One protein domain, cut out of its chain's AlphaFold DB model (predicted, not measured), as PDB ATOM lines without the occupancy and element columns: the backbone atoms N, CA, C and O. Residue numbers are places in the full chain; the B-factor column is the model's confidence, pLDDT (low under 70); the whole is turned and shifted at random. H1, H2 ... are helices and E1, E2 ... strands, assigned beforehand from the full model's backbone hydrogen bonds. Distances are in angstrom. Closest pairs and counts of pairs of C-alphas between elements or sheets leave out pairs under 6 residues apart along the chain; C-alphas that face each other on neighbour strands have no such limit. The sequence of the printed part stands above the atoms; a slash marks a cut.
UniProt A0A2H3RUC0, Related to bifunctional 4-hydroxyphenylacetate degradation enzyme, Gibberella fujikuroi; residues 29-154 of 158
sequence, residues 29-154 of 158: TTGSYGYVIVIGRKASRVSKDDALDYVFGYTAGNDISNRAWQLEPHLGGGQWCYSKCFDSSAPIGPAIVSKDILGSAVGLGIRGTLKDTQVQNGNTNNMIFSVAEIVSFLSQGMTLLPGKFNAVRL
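Overview. This is residues 29 to 154 of the 158 residues of the protein "Related to bifunctional 4-hydroxyphenylacetate degradation enzyme" of Gibberella fujikuroi (UniProt A0A2H3RUC0). A small three-stranded sheet, E2, E1 and E5, forms the middle, and the hairpin E3 and E4 is crossed over part of it as a loose sandwich, only partly face to face. H5 packs across the sheet with H1 beside it near one end of the long axis, while H2 and H3 make a small head at the other end, away from the sheet. The printed part has 126 residues with five named helices and five named strands, in the order E1 H1 E2 H2 H3 H4 E3 E4 H5 E5; both sheets are antiparallel, the larger in the order E2, E1, E5. The class is mixed, helices and strands, with under half of the residues in named elements. The whole is compact, with a radius of gyration of the C-alphas of 15.4 A and spans of 43 by 35 by 25 A.

Arrangement. E1, residues 33 to 39, is the inner strand of the larger sheet. Its neighbour E2, residues 55 to 62, is antiparallel at 153 degrees, with N 36 and O 59 2.8 A apart, within hydrogen-bond range. E2 bends by 54 degrees at residue 59. The other neighbour of E1, E5, residues 149 to 152, is antiparallel at 141 degrees, with N 37 and O 150 3.0 A apart, within hydrogen-bond range. E3, residues 109 to 114, and E4, residues 117 to 123, are a hairpin, antiparallel at 164 degrees; N 110 and O 122 are 2.8 A apart. These two sheets form a sandwich, two sheets face to face, their strands at 46 degrees; the closest C-alphas of E1 and E3 are those of Tyr 33 and Gly 112, 5.7 A apart. H5, residues 131 to 141, is on the larger sheet at a height over the sheet of 10.0 A and runs across the strands, at 65 degrees to E1 on the local plane. H1, residues 51 to 54, touches H5, the closest C-alphas being those of Ala 51 and Ala 132, 5.1 A apart. H4, residues 99 to 102, is on the same face of the sheet as H5, over none of the strands; its closest C-alphas with E2 are those of Lys 99 and Gly 57, 4.2 A apart. H2, residues 67 to 71, and H3, residues 73 to 76, touch only at the corner, with the C-alphas of Trp 69 and Gly 76 closest at 4.1 A, and neither is on the sheet. Every O i to N i+4 pair is within hydrogen-bond range in H2, and 6 of 7 are in H5; H1, H3 and H4 are too short for such a pair.

Along the chain. E1 begins with C-alpha 33 at (157.522, 164.927, 162.839) and is 19.4 A long. H1 is 5.7 A long and E2 19.3 A. H2 is 5.9 A long, H3 5.2 A and H4 5.1 A. E3 is 16.9 A long and E4 18.2 A. H5, the longest helix, begins with C-alpha 131 at (141.886, 167.780, 167.117) and is 16.2 A long. E5, 9.4 A long, ends with C-alpha 152 at (149.735, 169.622, 163.499).

Size, cuts and confidence. The two C-alphas farthest apart are those of His 74 and Asp 100, 46.6 A. The printed part has no cut. The links E1 to H1, of 11 residues, and H3 to H4, of 22 residues, are long. Residues 97 to 98, at the end of the second, pair antiparallel with residues 57 to 58 of E2. The mean pLDDT of the printed part is 87.3; residues 29 to 32 and 150 to 154 are under 70.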
ATOM      1  N   THR A  29     168.021 173.133 157.553       63.81
ATOM      2  CA  THR A  29     166.675 172.555 157.485       63.81
ATOM      3  C   THR A  29     166.417 171.653 158.695       63.81
ATOM      4  O   THR A  29     167.241 170.817 159.075       63.81
ATOM      5  N   THR A  30     165.270 171.846 159.348       65.56
ATOM      6  CA  THR A  30     164.830 171.023 160.485       65.56
ATOM      7  C   THR A  30     163.448 170.454 160.212       65.56
ATOM      8  O   THR A  30     162.532 171.230 159.933       65.56
ATOM      9  N   GLY A  31     163.301 169.137 160.335       64.81
ATOM     10  CA  GLY A  31     162.011 168.453 160.286       64.81
ATOM     11  C   GLY A  31     161.275 168.507 161.624       64.81
ATOM     12  O   GLY A  31     161.891 168.564 162.692       64.81
ATOM     13  N   SER A  32     159.951 168.479 161.549       67.69
ATOM     14  CA  SER A  32     159.046 168.398 162.691       67.69
ATOM     15  C   SER A  32     158.092 167.251 162.429       67.69
ATOM     16  O   SER A  32     157.178 167.383 161.618       67.69
ATOM     17  N   TYR A  33     158.317 166.121 163.087       79.25
ATOM     18  CA  TYR A  33     157.522 164.927 162.839       79.25
ATOM     19  C   TYR A  33     156.196 165.030 163.589       79.25
ATOM     20  O   TYR A  33     156.153 165.429 164.755       79.25
ATOM     21  N   GLY A  34     155.101 164.702 162.925       81.00
ATOM     22  CA  GLY A  34     153.773 164.798 163.506       81.00
ATOM     23  C   GLY A  34     152.761 164.009 162.701       81.00
ATOM     24  O   GLY A  34     153.109 163.212 161.826       81.00
ATOM     25  N   TYR A  35     151.495 164.261 162.999       82.12
ATOM     26  CA  TYR A  35     150.397 163.800 162.168       82.12
ATOM     27  C   TYR A  35     149.645 165.000 161.595       82.12
ATOM     28  O   TYR A  35     149.744 166.140 162.055       82.12
ATOM     29  N   VAL A  36     148.908 164.721 160.539       89.69
ATOM     30  CA  VAL A  36     148.177 165.680 159.731       89.69
ATOM     31  C   VAL A  36     146.709 165.328 159.839       89.69
ATOM     32  O   VAL A  36     146.335 164.168 159.668       89.69
ATOM     33  N   ILE A  37     145.880 166.332 160.104       94.38
ATOM     34  CA  ILE A  37     144.427 166.189 160.079       94.38
ATOM     35  C   ILE A  37     143.978 166.361 158.626       94.38
ATOM     36  O   ILE A  37     144.232 167.403 158.014       94.38
ATOM     37  N   VAL A  38     143.306 165.347 158.082       95.00
ATOM     38  CA  VAL A  38     142.723 165.383 156.737       95.00
ATOM     39  C   VAL A  38     141.258 165.771 156.851       95.00
ATOM     40  O   VAL A  38     140.467 165.084 157.500       95.00
ATOM     41  N   ILE A  39     140.878 166.874 156.210       96.81
ATOM     42  CA  ILE A  39     139.498 167.362 156.218       96.81
ATOM     43  C   ILE A  39     138.684 166.611 155.159       96.81
ATOM     44  O   ILE A  39     139.073 166.551 153.996       96.81
ATOM     45  N   GLY A  40     137.551 166.033 155.562       95.06
ATOM     46  CA  GLY A  40     136.647 165.273 154.690       95.06
ATOM     47  C   GLY A  40     135.440 166.062 154.202       95.06
ATOM     48  O   GLY A  40     134.895 165.769 153.141       95.06
ATOM     49  N   ARG A  41     135.020 167.084 154.955       95.12
ATOM     50  CA  ARG A  41     133.863 167.929 154.627       95.12
ATOM     51  C   ARG A  41     134.223 169.400 154.766       95.12
ATOM     52  O   ARG A  41     135.049 169.763 155.597       95.12
ATOM     53  N   LYS A  42     133.603 170.258 153.951       96.31
ATOM     54  CA  LYS A  42     133.820 171.708 154.018       96.31
ATOM     55  C   LYS A  42     133.437 172.220 155.409       96.31
ATOM     56  O   LYS A  42     132.278 172.114 155.788       96.31
ATOM     57  N   ALA A  43     134.392 172.804 156.124       95.25
ATOM     58  CA  ALA A  43     134.229 173.334 157.473       95.25
ATOM     59  C   ALA A  43     134.458 174.851 157.481       95.25
ATOM     60  O   ALA A  43     135.454 175.349 156.955       95.25
ATOM     61  N   SER A  44     133.529 175.598 158.073       96.88
ATOM     62  CA  SER A  44     133.631 177.047 158.260       96.88
ATOM     63  C   SER A  44     132.823 177.442 159.487       96.88
ATOM     64  O   SER A  44     131.632 177.158 159.535       96.88
ATOM     65  N   ARG A  45     133.462 178.122 160.442       97.12
ATOM     66  CA  ARG A  45     132.879 178.538 161.727       97.12
ATOM     67  C   ARG A  45     132.183 177.396 162.472       97.12
ATOM     68  O   ARG A  45     131.084 177.556 162.990       97.12
ATOM     69  N   VAL A  46     132.818 176.229 162.492       97.62
ATOM     70  CA  VAL A  46     132.256 175.021 163.097       97.62
ATOM     71  C   VAL A  46     132.451 175.047 164.612       97.62
ATOM     72  O   VAL A  46     133.498 175.496 165.095       97.62
ATOM     73  N   SER A  47     131.470 174.554 165.368       98.06
ATOM     74  CA  SER A  47     131.604 174.362 166.814       98.06
ATOM     75  C   SER A  47     132.680 173.307 167.134       98.06
ATOM     76  O   SER A  47     133.052 172.507 166.274       98.06
ATOM     77  N   LYS A  48     133.198 173.306 168.369       97.00
ATOM     78  CA  LYS A  48     134.126 172.264 168.846       97.00
ATOM     79  C   LYS A  48     133.453 170.887 168.880       97.00
ATOM     80  O   LYS A  48     134.098 169.907 168.520       97.00
ATOM     81  N   ASP A  49     132.181 170.834 169.267       97.81
ATOM     82  CA  ASP A  49     131.436 169.583 169.437       97.81
ATOM     83  C   ASP A  49     131.183 168.882 168.095       97.81
ATOM     84  O   ASP A  49     131.307 167.664 168.005       97.81
ATOM     85  N   ASP A  50     130.961 169.654 167.026       97.38
ATOM     86  CA  ASP A  50     130.742 169.115 165.676       97.38
ATOM     87  C   ASP A  50     132.051 168.909 164.889       97.38
ATOM     88  O   ASP A  50     132.051 168.336 163.798       97.38
ATOM     89  N   ALA A  51     133.189 169.408 165.388       96.44
ATOM     90  CA  ALA A  51     134.424 169.542 164.611       96.44
ATOM     91  C   ALA A  51     134.968 168.206 164.077       96.44
ATOM     92  O   ALA A  51     135.471 168.145 162.950       96.44
ATOM     93  N   LEU A  52     134.864 167.131 164.865       96.38
ATOM     94  CA  LEU A  52     135.364 165.812 164.469       96.38
ATOM     95  C   LEU A  52     134.596 165.226 163.283       96.38
ATOM     96  O   LEU A  52     135.187 164.488 162.496       96.38
ATOM     97  N   ASP A  53     133.338 165.605 163.071       97.12
ATOM     98  CA  ASP A  53     132.558 165.088 161.947       97.12
ATOM     99  C   ASP A  53     133.036 165.643 160.596       97.12
ATOM    100  O   ASP A  53     132.611 165.189 159.532       97.12
ATOM    101  N   TYR A  54     133.893 166.662 160.596       96.75
ATOM    102  CA  TYR A  54     134.491 167.225 159.383       96.75
ATOM    103  C   TYR A  54     135.845 166.590 159.056       96.75
ATOM    104  O   TYR A  54     136.396 166.848 157.981       96.75
ATOM    105  N   VAL A  55     136.373 165.740 159.941       96.31
ATOM    106  CA  VAL A  55     137.654 165.047 159.775       96.31
ATOM    107  C   VAL A  55     137.438 163.723 159.041       96.31
ATOM    108  O   VAL A  55     136.647 162.884 159.463       96.31
ATOM    109  N   PHE A  56     138.167 163.528 157.941       96.00
ATOM    110  CA  PHE A  56     138.216 162.258 157.209       96.00
ATOM    111  C   PHE A  56     139.118 161.247 157.924       96.00
ATOM    112  O   PHE A  56     138.773 160.078 158.080       96.00
ATOM    113  N   GLY A  57     140.279 161.706 158.382       94.69
ATOM    114  CA  GLY A  57     141.259 160.852 159.028       94.69
ATOM    115  C   GLY A  57     142.583 161.553 159.263       94.69
ATOM    116  O   GLY A  57     142.672 162.784 159.247       94.69
ATOM    117  N   TYR A  58     143.612 160.742 159.471       93.69
ATOM    118  CA  TYR A  58     144.930 161.183 159.896       93.69
ATOM    119  C   TYR A  58     146.018 160.511 159.062       93.69
ATOM    120  O   TYR A  58     145.900 159.343 158.702       93.69
ATOM    121  N   THR A  59     147.094 161.231 158.766       92.12
ATOM    122  CA  THR A  59     148.301 160.675 158.130       92.12
ATOM    123  C   THR A  59     149.536 161.184 158.857       92.12
ATOM    124  O   THR A  59     149.470 162.220 159.514       92.12
ATOM    125  N   ALA A  60     150.673 160.505 158.730       90.44
ATOM    126  CA  ALA A  60     151.935 161.085 159.170       90.44
ATOM    127  C   ALA A  60     152.314 162.270 158.264       90.44
ATOM    128  O   ALA A  60     151.976 162.288 157.073       90.44
ATOM    129  N   GLY A  61     153.007 163.257 158.829       87.06
ATOM    130  CA  GLY A  61     153.581 164.370 158.080       87.06
ATOM    131  C   GLY A  61     154.822 164.950 158.745       87.06
ATOM    132  O   GLY A  61     154.992 164.877 159.965       87.06
ATOM    133  N   ASN A  62     155.701 165.523 157.928       85.88
ATOM    134  CA  ASN A  62     156.894 166.221 158.390       85.88
ATOM    135  C   ASN A  62     156.803 167.694 157.993       85.88
ATOM    136  O   ASN A  62     156.785 168.011 156.813       85.88
ATOM    137  N   ASP A  63     156.759 168.589 158.973       85.75
ATOM    138  CA  ASP A  63     156.776 170.033 158.737       85.75
ATOM    139  C   ASP A  63     158.229 170.542 158.748       85.75
ATOM    140  O   ASP A  63     158.820 170.820 159.806       85.75
ATOM    141  N   ILE A  64     158.823 170.618 157.554       84.38
ATOM    142  CA  ILE A  64     160.214 171.015 157.343       84.38
ATOM    143  C   ILE A  64     160.310 172.539 157.336       84.38
ATOM    144  O   ILE A  64     159.566 173.251 156.670       84.38
ATOM    145  N   SER A  65     161.269 173.057 158.100       83.50
ATOM    146  CA  SER A  65     161.538 174.494 158.197       83.50
ATOM    147  C   SER A  65     162.950 174.788 157.733       83.50
ATOM    148  O   SER A  65     163.888 174.177 158.250       83.50
ATOM    149  N   ASN A  66     163.123 175.773 156.855       86.88
ATOM    150  CA  ASN A  66     164.434 176.365 156.622       86.88
ATOM    151  C   ASN A  66     164.701 177.423 157.703       86.88
ATOM    152  O   ASN A  66     164.173 178.533 157.652       86.88
ATOM    153  N   ARG A  67     165.512 177.089 158.715       85.38
ATOM    154  CA  ARG A  67     165.734 177.993 159.857       85.38
ATOM    155  C   ARG A  67     166.559 179.220 159.504       85.38
ATOM    156  O   ARG A  67     166.386 180.239 160.162       85.38
ATOM    157  N   ALA A  68     167.405 179.148 158.475       84.94
ATOM    158  CA  ALA A  68     168.121 180.324 157.992       84.94
ATOM    159  C   ALA A  68     167.120 181.347 157.444       84.94
ATOM    160  O   ALA A  68     167.074 182.474 157.916       84.94
ATOM    161  N   TRP A  69     166.227 180.928 156.546       85.88
ATOM    162  CA  TRP A  69     165.207 181.818 155.981       85.88
ATOM    163  C   TRP A  69     164.206 182.315 157.025       85.88
ATOM    164  O   TRP A  69     163.714 183.432 156.924       85.88
ATOM    165  N   GLN A  70     163.907 181.502 158.040       85.44
ATOM    166  CA  GLN A  70     162.975 181.890 159.094       85.44
ATOM    167  C   GLN A  70     163.543 182.960 160.037       85.44
ATOM    168  O   GLN A  70     162.807 183.849 160.457       85.44
ATOM    169  N   LEU A  71     164.820 182.839 160.416       87.50
ATOM    170  CA  LEU A  71     165.434 183.658 161.468       87.50
ATOM    171  C   LEU A  71     166.288 184.805 160.925       87.50
ATOM    172  O   LEU A  71     166.571 185.741 161.666       87.50
ATOM    173  N   GLU A  72     166.705 184.746 159.659       88.19
ATOM    174  CA  GLU A  72     167.570 185.746 159.037       88.19
ATOM    175  C   GLU A  72     166.771 186.571 158.012       88.19
ATOM    176  O   GLU A  72     166.536 186.115 156.887       88.19
ATOM    177  N   PRO A  73     166.358 187.810 158.355       84.81
ATOM    178  CA  PRO A  73     165.479 188.610 157.501       84.81
ATOM    179  C   PRO A  73     166.060 188.909 156.119       84.81
ATOM    180  O   PRO A  73     165.308 189.040 155.161       84.81
ATOM    181  N   HIS A  74     167.388 188.983 156.002       87.62
ATOM    182  CA  HIS A  74     168.069 189.222 154.729       87.62
ATOM    183  C   HIS A  74     168.012 188.019 153.772       87.62
ATOM    184  O   HIS A  74     168.202 188.200 152.575       87.62
ATOM    185  N   LEU A  75     167.729 186.810 154.279       83.50
ATOM    186  CA  LEU A  75     167.572 185.596 153.472       83.50
ATOM    187  C   LEU A  75     166.102 185.280 153.176       83.50
ATOM    188  O   LEU A  75     165.781 184.861 152.070       83.50
ATOM    189  N   GLY A  76     165.210 185.465 154.156       81.62
ATOM    190  CA  GLY A  76     163.779 185.155 154.019       81.62
ATOM    191  C   GLY A  76     162.864 186.358 153.785       81.62
ATOM    192  O   GLY A  76     161.644 186.218 153.859       81.62
ATOM    193  N   GLY A  77     163.418 187.558 153.598       84.06
ATOM    194  CA  GLY A  77     162.647 188.801 153.455       84.06
ATOM    195  C   GLY A  77     161.816 189.169 154.692       84.06
ATOM    196  O   GLY A  77     160.831 189.895 154.580       84.06
ATOM    197  N   GLY A  78     162.155 188.614 155.862       83.88
ATOM    198  CA  GLY A  78     161.369 188.729 157.096       83.88
ATOM    199  C   GLY A  78     160.039 187.956 157.087       83.88
ATOM    200  O   GLY A  78     159.257 188.085 158.027       83.88
ATOM    201  N   GLN A  79     159.767 187.149 156.053       83.12
ATOM    202  CA  GLN A  79     158.512 186.413 155.896       83.12
ATOM    203  C   GLN A  79     158.631 184.986 156.433       83.12
ATOM    204  O   GLN A  79     159.378 184.157 155.914       83.12
ATOM    205  N   TRP A  80     157.820 184.653 157.437       79.19
ATOM    206  CA  TRP A  80     157.843 183.322 158.051       79.19
ATOM    207  C   TRP A  80     157.344 182.233 157.099       79.19
ATOM    208  O   TRP A  80     157.893 181.130 157.086       79.19
ATOM    209  N   CYS A  81     156.353 182.547 156.262       84.94
ATOM    210  CA  CYS A  81     155.778 181.601 155.305       84.94
ATOM    211  C   CYS A  81     156.817 181.090 154.299       84.94
ATOM    212  O   CYS A  81     156.818 179.910 153.963       84.94
ATOM    213  N   TYR A  82     157.756 181.938 153.869       85.12
ATOM    214  CA  TYR A  82     158.764 181.549 152.881       85.12
ATOM    215  C   TYR A  82     159.645 180.392 153.376       85.12
ATOM    216  O   TYR A  82     159.958 179.463 152.636       85.12
ATOM    217  N   SER A  83     159.941 180.369 154.677       85.88
ATOM    218  CA  SER A  83     160.702 179.290 155.317       85.88
ATOM    219  C   SER A  83     159.958 177.953 155.452       85.88
ATOM    220  O   SER A  83     160.543 176.989 155.949       85.88
ATOM    221  N   LYS A  84     158.680 177.904 155.052       84.81
ATOM    222  CA  LYS A  84     157.737 176.794 155.257       84.81
ATOM    223  C   LYS A  84     157.003 176.353 153.987       84.81
ATOM    224  O   LYS A  84     156.389 175.292 153.986       84.81
ATOM    225  N   CYS A  85     157.063 177.142 152.919       85.50
ATOM    226  CA  CYS A  85     156.303 176.925 151.685       85.50
ATOM    227  C   CYS A  85     157.190 176.617 150.468       85.50
ATOM    228  O   CYS A  85     156.759 176.834 149.340       85.50
ATOM    229  N   PHE A  86     158.428 176.164 150.682       83.06
ATOM    230  CA  PHE A  86     159.304 175.712 149.600       83.06
ATOM    231  C   PHE A  86     158.920 174.302 149.127       83.06
ATOM    232  O   PHE A  86     158.256 173.553 149.845       83.06
ATOM    233  N   ASP A  87     159.348 173.929 147.924       82.94
ATOM    234  CA  ASP A  87     159.008 172.629 147.347       82.94
ATOM    235  C   ASP A  87     159.460 171.479 148.254       82.94
ATOM    236  O   ASP A  87     160.578 171.459 148.769       82.94
ATOM    237  N   SER A  88     158.571 170.504 148.453       82.19
ATOM    238  CA  SER A  88     158.788 169.360 149.352       82.19
ATOM    239  C   SER A  88     158.951 169.718 150.840       82.19
ATOM    240  O   SER A  88     159.443 168.896 151.611       82.19
ATOM    241  N   SER A  89     158.503 170.898 151.293       80.56
ATOM    242  CA  SER A  89     158.567 171.294 152.714       80.56
ATOM    243  C   SER A  89     157.617 170.522 153.638       80.56
ATOM    244  O   SER A  89     157.800 170.543 154.857       80.56
ATOM    245  N   ALA A  90     156.604 169.854 153.083       84.94
ATOM    246  CA  ALA A  90     155.558 169.175 153.841       84.94
ATOM    247  C   ALA A  90     155.243 167.771 153.290       84.94
ATOM    248  O   ALA A  90     154.126 167.541 152.818       84.94
ATOM    249  N   PRO A  91     156.192 166.811 153.304       86.38
ATOM    250  CA  PRO A  91     155.887 165.449 152.901       86.38
ATOM    251  C   PRO A  91     154.893 164.821 153.885       86.38
ATOM    252  O   PRO A  91     155.035 164.925 155.108       86.38
ATOM    253  N   ILE A  92     153.884 164.161 153.323       87.94
ATOM    254  CA  ILE A  92     152.809 163.473 154.037       87.94
ATOM    255  C   ILE A  92     152.660 162.053 153.492       87.94
ATOM    256  O   ILE A  92     152.981 161.797 152.333       87.94
ATOM    257  N   GLY A  93     152.148 161.139 154.309       85.62
ATOM    258  CA  GLY A  93     151.887 159.754 153.915       85.62
ATOM    259  C   GLY A  93     152.590 158.741 154.824       85.62
ATOM    260  O   GLY A  93     153.015 159.105 155.918       85.62
ATOM    261  N   PRO A  94     152.698 157.463 154.412       87.81
ATOM    262  CA  PRO A  94     152.313 156.925 153.100       87.81
ATOM    263  C   PRO A  94     150.807 156.667 152.927       87.81
ATOM    264  O   PRO A  94     150.357 156.458 151.806       87.81
ATOM    265  N   ALA A  95     150.019 156.674 154.006       90.31
ATOM    266  CA  ALA A  95     148.593 156.354 153.960       90.31
ATOM    267  C   ALA A  95     147.779 157.220 154.925       90.31
ATOM    268  O   ALA A  95     148.273 157.649 155.968       90.31
ATOM    269  N   ILE A  96     146.506 157.422 154.586       92.19
ATOM    270  CA  ILE A  96     145.531 158.071 155.461       92.19
ATOM    271  C   ILE A  96     144.765 156.983 156.211       92.19
ATOM    272  O   ILE A  96     144.162 156.104 155.599       92.19
ATOM    273  N   VAL A  97     144.763 157.065 157.536       93.88
ATOM    274  CA  VAL A  97     143.979 156.194 158.412       93.88
ATOM    275  C   VAL A  97     142.680 156.906 158.773       93.88
ATOM    276  O   VAL A  97     142.705 158.048 159.235       93.88
ATOM    277  N   SER A  98     141.544 156.240 158.556       95.00
ATOM    278  CA  SER A  98     140.219 156.816 158.818       95.00
ATOM    279  C   SER A  98     140.052 157.229 160.283       95.00
ATOM    280  O   SER A  98     140.473 156.517 161.203       95.00
ATOM    281  N   LYS A  99     139.357 158.353 160.499       94.44
ATOM    282  CA  LYS A  99     138.894 158.794 161.824       94.44
ATOM    283  C   LYS A  99     138.091 157.700 162.530       94.44
ATOM    284  O   LYS A  99     138.175 157.580 163.742       94.44
ATOM    285  N   ASP A 100     137.338 156.879 161.803       94.69
ATOM    286  CA  ASP A 100     136.503 155.836 162.417       94.69
ATOM    287  C   ASP A 100     137.329 154.726 163.089       94.69
ATOM    288  O   ASP A 100     136.822 154.019 163.954       94.69
ATOM    289  N   ILE A 101     138.615 154.608 162.732       94.38
ATOM    290  CA  ILE A 101     139.567 153.683 163.358       94.38
ATOM    291  C   ILE A 101     140.294 154.357 164.530       94.38
ATOM    292  O   ILE A 101     140.460 153.749 165.583       94.38
ATOM    293  N   LEU A 102     140.749 155.604 164.351       91.56
ATOM    294  CA  LEU A 102     141.611 156.300 165.322       91.56
ATOM    295  C   LEU A 102     140.865 157.255 166.270       91.56
ATOM    296  O   LEU A 102     141.484 157.864 167.144       91.56
ATOM    297  N   GLY A 103     139.553 157.415 166.109       93.75
ATOM    298  CA  GLY A 103     138.734 158.335 166.892       93.75
ATOM    299  C   GLY A 103     139.248 159.771 166.803       93.75
ATOM    300  O   GLY A 103     139.461 160.296 165.715       93.75
ATOM    301  N   SER A 104     139.472 160.401 167.957       90.75
ATOM    302  CA  SER A 104     140.047 161.747 168.086       90.75
ATOM    303  C   SER A 104     141.585 161.777 168.068       90.75
ATOM    304  O   SER A 104     142.169 162.811 168.392       90.75
ATOM    305  N   ALA A 105     142.238 160.668 167.693       88.81
ATOM    306  CA  ALA A 105     143.693 160.513 167.613       88.81
ATOM    307  C   ALA A 105     144.445 160.713 168.947       88.81
ATOM    308  O   ALA A 105     145.569 161.217 168.974       88.81
ATOM    309  N   VAL A 106     143.844 160.298 170.066       90.00
ATOM    310  CA  VAL A 106     144.444 160.360 171.414       90.00
ATOM    311  C   VAL A 106     145.341 159.143 171.667       90.00
ATOM    312  O   VAL A 106     145.021 158.032 171.255       90.00
ATOM    313  N   GLY A 107     146.466 159.341 172.359       89.12
ATOM    314  CA  GLY A 107     147.381 158.270 172.764       89.12
ATOM    315  C   GLY A 107     148.310 157.725 171.677       89.12
ATOM    316  O   GLY A 107     149.003 156.738 171.925       89.12
ATOM    317  N   LEU A 108     148.375 158.348 170.499       90.00
ATOM    318  CA  LEU A 108     149.173 157.868 169.370       90.00
ATOM    319  C   LEU A 108     150.654 158.209 169.542       90.00
ATOM    320  O   LEU A 108     151.006 159.345 169.870       90.00
ATOM    321  N   GLY A 109     151.526 157.234 169.285       89.94
ATOM    322  CA  GLY A 109     152.974 157.438 169.273       89.94
ATOM    323  C   GLY A 109     153.430 158.165 168.007       89.94
ATOM    324  O   GLY A 109     152.945 157.882 166.913       89.94
ATOM    325  N   ILE A 110     154.376 159.096 168.145       87.06
ATOM    326  CA  ILE A 110     154.985 159.830 167.029       87.06
ATOM    327  C   ILE A 110     156.497 159.669 167.104       87.06
ATOM    328  O   ILE A 110     157.131 160.088 168.079       87.06
ATOM    329  N   ARG A 111     157.089 159.109 166.048       86.31
ATOM    330  CA  ARG A 111     158.531 158.872 165.959       86.31
ATOM    331  C   ARG A 111     159.116 159.441 164.673       86.31
ATOM    332  O   ARG A 111     158.569 159.262 163.588       86.31
ATOM    333  N   GLY A 112     160.262 160.099 164.810       84.88
ATOM    334  CA  GLY A 112     161.080 160.544 163.685       84.88
ATOM    335  C   GLY A 112     162.474 159.939 163.764       84.88
ATOM    336  O   GLY A 112     163.138 160.067 164.799       84.88
ATOM    337  N   THR A 113     162.917 159.308 162.682       82.06
ATOM    338  CA  THR A 113     164.262 158.738 162.552       82.06
ATOM    339  C   THR A 113     165.003 159.369 161.375       82.06
ATOM    340  O   THR A 113     164.433 159.622 160.314       82.06
ATOM    341  N   LEU A 114     166.291 159.647 161.575       80.25
ATOM    342  CA  LEU A 114     167.208 160.148 160.557       80.25
ATOM    343  C   LEU A 114     168.395 159.194 160.480       80.25
ATOM    344  O   LEU A 114     169.136 159.106 161.457       80.25
ATOM    345  N   LYS A 115     168.580 158.513 159.339       79.12
ATOM    346  CA  LYS A 115     169.679 157.544 159.131       79.12
ATOM    347  C   LYS A 115     169.851 156.625 160.356       79.12
ATOM    348  O   LYS A 115     170.879 156.649 161.028       79.12
ATOM    349  N   ASP A 116     168.762 155.943 160.718       80.75
ATOM    350  CA  ASP A 116     168.631 155.017 161.860       80.75
ATOM    351  C   ASP A 116     168.750 155.618 163.269       80.75
ATOM    352  O   ASP A 116     168.491 154.944 164.265       80.75
ATOM    353  N   THR A 117     169.045 156.912 163.388       81.38
ATOM    354  CA  THR A 117     169.070 157.604 164.679       81.38
ATOM    355  C   THR A 117     167.704 158.201 164.984       81.38
ATOM    356  O   THR A 117     167.167 158.998 164.211       81.38
ATOM    357  N   GLN A 118     167.126 157.857 166.137       86.12
ATOM    358  CA  GLN A 118     165.901 158.499 166.602       86.12
ATOM    359  C   GLN A 118     166.180 159.957 166.980       86.12
ATOM    360  O   GLN A 118     166.940 160.242 167.900       86.12
ATOM    361  N   VAL A 119     165.524 160.883 166.283       85.00
ATOM    362  CA  VAL A 119     165.653 162.334 166.506       85.00
ATOM    363  C   VAL A 119     164.397 162.942 167.136       85.00
ATOM    364  O   VAL A 119     164.425 164.065 167.641       85.00
ATOM    365  N   GLN A 120     163.283 162.205 167.133       84.12
ATOM    366  CA  GLN A 120     162.051 162.601 167.803       84.12
ATOM    367  C   GLN A 120     161.302 161.395 168.380       84.12
ATOM    368  O   GLN A 120     161.166 160.353 167.735       84.12
ATOM    369  N   ASN A 121     160.775 161.579 169.590       89.00
ATOM    370  CA  ASN A 121     159.842 160.681 170.254       89.00
ATOM    371  C   ASN A 121     158.754 161.522 170.925       89.00
ATOM    372  O   ASN A 121     159.081 162.460 171.650       89.00
ATOM    373  N   GLY A 122     157.487 161.228 170.675       88.25
ATOM    374  CA  GLY A 122     156.373 161.971 171.251       88.25
ATOM    375  C   GLY A 122     155.089 161.160 171.270       88.25
ATOM    376  O   GLY A 122     155.018 160.063 170.720       88.25
ATOM    377  N   ASN A 123     154.065 161.717 171.908       90.88
ATOM    378  CA  ASN A 123     152.738 161.124 171.962       90.88
ATOM    379  C   ASN A 123     151.669 162.215 171.832       90.88
ATOM    380  O   ASN A 123     151.867 163.327 172.327       90.88
ATOM    381  N   THR A 124     150.542 161.914 171.187       89.00
ATOM    382  CA  THR A 124     149.439 162.877 171.029       89.00
ATOM    383  C   THR A 124     148.747 163.242 172.341       89.00
ATOM    384  O   THR A 124     148.110 164.286 172.407       89.00
ATOM    385  N   ASN A 125     148.955 162.484 173.421       90.38
ATOM    386  CA  ASN A 125     148.559 162.891 174.776       90.38
ATOM    387  C   ASN A 125     149.253 164.177 175.247       90.38
ATOM    388  O   ASN A 125     148.742 164.852 176.134       90.38
ATOM    389  N   ASN A 126     150.394 164.531 174.650       88.75
ATOM    390  CA  ASN A 126     151.126 165.752 174.981       88.75
ATOM    391  C   ASN A 126     150.646 166.961 174.157       88.75
ATOM    392  O   ASN A 126     151.267 168.021 174.198       88.75
ATOM    393  N   MET A 127     149.582 166.817 173.360       88.38
ATOM    394  CA  MET A 127     148.998 167.941 172.633       88.38
ATOM    395  C   MET A 127     148.339 168.927 173.593       88.38
ATOM    396  O   MET A 127     147.493 168.550 174.394       88.38
ATOM    397  N   ILE A 128     148.677 170.208 173.440       91.38
ATOM    398  CA  ILE A 128     148.039 171.305 174.185       91.38
ATOM    399  C   ILE A 128     146.578 171.484 173.750       91.38
ATOM    400  O   ILE A 128     145.716 171.767 174.574       91.38
ATOM    401  N   PHE A 129     146.304 171.306 172.455       92.25
ATOM    402  CA  PHE A 129     144.974 171.440 171.868       92.25
ATOM    403  C   PHE A 129     144.572 170.136 171.195       92.25
ATOM    404  O   PHE A 129     145.340 169.574 170.420       92.25
ATOM    405  N   SER A 130     143.356 169.678 171.457       93.38
ATOM    406  CA  SER A 130     142.742 168.527 170.799       93.38
ATOM    407  C   SER A 130     142.483 168.778 169.308       93.38
ATOM    408  O   SER A 130     142.382 169.919 168.851       93.38
ATOM    409  N   VAL A 131     142.292 167.701 168.536       94.00
ATOM    410  CA  VAL A 131     141.886 167.780 167.117       94.00
ATOM    411  C   VAL A 131     140.640 168.652 166.942       94.00
ATOM    412  O   VAL A 131     140.597 169.495 166.048       94.00
ATOM    413  N   ALA A 132     139.644 168.473 167.814       95.62
ATOM    414  CA  ALA A 132     138.396 169.225 167.775       95.62
ATOM    415  C   ALA A 132     138.624 170.736 167.971       95.62
ATOM    416  O   ALA A 132     138.064 171.548 167.235       95.62
ATOM    417  N   GLU A 133     139.493 171.118 168.914       95.88
ATOM    418  CA  GLU A 133     139.862 172.520 169.154       95.88
ATOM    419  C   GLU A 133     140.582 173.129 167.959       95.88
ATOM    420  O   GLU A 133     140.225 174.223 167.529       95.88
ATOM    421  N   ILE A 134     141.546 172.407 167.387       95.25
ATOM    422  CA  ILE A 134     142.312 172.874 166.227       95.25
ATOM    423  C   ILE A 134     141.380 173.113 165.034       95.25
ATOM    424  O   ILE A 134     141.422 174.180 164.423       95.25
ATOM    425  N   VAL A 135     140.518 172.145 164.707       95.62
ATOM    426  CA  VAL A 135     139.595 172.251 163.566       95.62
ATOM    427  C   VAL A 135     138.584 173.378 163.777       95.62
ATOM    428  O   VAL A 135     138.403 174.200 162.875       95.62
ATOM    429  N   SER A 136     137.964 173.463 164.959       96.75
ATOM    430  CA  SER A 136     137.013 174.532 165.273       96.75
ATOM    431  C   SER A 136     137.681 175.901 165.174       96.75
ATOM    432  O   SER A 136     137.181 176.756 164.442       96.75
ATOM    433  N   PHE A 137     138.848 176.079 165.804       96.69
ATOM    434  CA  PHE A 137     139.593 177.337 165.812       96.69
ATOM    435  C   PHE A 137     139.993 177.789 164.405       96.69
ATOM    436  O   PHE A 137     139.668 178.906 163.999       96.69
ATOM    437  N   LEU A 138     140.635 176.914 163.622       95.00
ATOM    438  CA  LEU A 138     141.042 177.239 162.251       95.00
ATOM    439  C   LEU A 138     139.836 177.591 161.377       95.00
ATOM    440  O   LEU A 138     139.901 178.535 160.586       95.00
ATOM    441  N   SER A 139     138.719 176.882 161.556       96.19
ATOM    442  CA  SER A 139     137.502 177.135 160.786       96.19
ATOM    443  C   SER A 139     136.881 178.514 161.048       96.19
ATOM    444  O   SER A 139     136.114 178.991 160.211       96.19
ATOM    445  N   GLN A 140     137.201 179.174 162.172       97.25
ATOM    446  CA  GLN A 140     136.731 180.537 162.451       97.25
ATOM    447  C   GLN A 140     137.393 181.569 161.533       97.25
ATOM    448  O   GLN A 140     136.736 182.517 161.100       97.25
ATOM    449  N   GLY A 141     138.684 181.378 161.232       92.88
ATOM    450  CA  GLY A 141     139.488 182.299 160.426       92.88
ATOM    451  C   GLY A 141     139.562 181.944 158.940       92.88
ATOM    452  O   GLY A 141     139.775 182.829 158.115       92.88
ATOM    453  N   MET A 142     139.374 180.673 158.572       93.12
ATOM    454  CA  MET A 142     139.415 180.232 157.176       93.12
ATOM    455  C   MET A 142     138.469 179.064 156.897       93.12
ATOM    456  O   MET A 142     138.270 178.184 157.727       93.12
ATOM    457  N   THR A 143     137.931 178.999 155.679       94.81
ATOM    458  CA  THR A 143     137.201 177.807 155.232       94.81
ATOM    459  C   THR A 143     138.170 176.656 154.946       94.81
ATOM    460  O   THR A 143     139.036 176.738 154.063       94.81
ATOM    461  N   LEU A 144     137.972 175.547 155.653       94.62
ATOM    462  CA  LEU A 144     138.669 174.284 155.440       94.62
ATOM    463  C   LEU A 144     137.911 173.485 154.377       94.62
ATOM    464  O   LEU A 144     136.713 173.244 154.512       94.62
ATOM    465  N   LEU A 145     138.584 173.113 153.289       93.94
ATOM    466  CA  LEU A 145     137.975 172.366 152.184       93.94
ATOM    467  C   LEU A 145     138.326 170.876 152.296       93.94
ATOM    468  O   LEU A 145     139.397 170.559 152.815       93.94
ATOM    469  N   PRO A 146     137.470 169.973 151.787       92.56
ATOM    470  CA  PRO A 146     137.806 168.559 151.671       92.56
ATOM    471  C   PRO A 146     139.135 168.351 150.940       92.56
ATOM    472  O   PRO A 146     139.427 169.054 149.973       92.56
ATOM    473  N   GLY A 147     139.948 167.411 151.416       82.94
ATOM    474  CA  GLY A 147     141.276 167.134 150.866       82.94
ATOM    475  C   GLY A 147     142.353 168.155 151.251       82.94
ATOM    476  O   GLY A 147     143.512 167.954 150.900       82.94
ATOM    477  N   LYS A 148     142.025 169.227 151.993       79.00
ATOM    478  CA  LYS A 148     143.056 170.075 152.605       79.00
ATOM    479  C   LYS A 148     143.709 169.364 153.785       79.00
ATOM    480  O   LYS A 148     143.042 168.726 154.604       79.00
ATOM    481  N   PHE A 149     145.018 169.559 153.876       73.88
ATOM    482  CA  PHE A 149     145.883 169.020 154.913       73.88
ATOM    483  C   PHE A 149     146.245 170.122 155.901       73.88
ATOM    484  O   PHE A 149     146.766 171.162 155.500       73.88
ATOM    485  N   ASN A 150     145.998 169.890 157.188       62.56
ATOM    486  CA  ASN A 150     146.506 170.746 158.254       62.56
ATOM    487  C   ASN A 150     147.546 169.956 159.045       62.56
ATOM    488  O   ASN A 150     147.204 169.006 159.754       62.56
ATOM    489  N   ALA A 151     148.820 170.323 158.895       58.97
ATOM    490  CA  ALA A 151     149.895 169.731 159.678       58.97
ATOM    491  C   ALA A 151     149.805 170.227 161.123       58.97
ATOM    492  O   ALA A 151     149.781 171.433 161.372       58.97
ATOM    493  N   VAL A 152     149.752 169.294 162.076       57.59
ATOM    494  CA  VAL A 152     149.735 169.622 163.499       57.59
ATOM    495  C   VAL A 152     151.066 169.227 164.110       57.59
ATOM    496  O   VAL A 152     151.461 168.060 164.117       57.59
ATOM    497  N   ARG A 153     151.766 170.222 164.653       49.69
ATOM    498  CA  ARG A 153     152.973 169.997 165.440       49.69
ATOM    499  C   ARG A 153     152.588 169.741 166.895       49.69
ATOM    500  O   ARG A 153     151.866 170.536 167.492       49.69
ATOM    501  N   LEU A 154     153.146 168.687 167.490       43.16
ATOM    502  CA  LEU A 154     153.189 168.565 168.945       43.16
ATOM    503  C   LEU A 154     154.049 169.705 169.507       43.16
ATOM    504  O   LEU A 154     155.257 169.759 169.254       43.16
TER     505      LEU A 154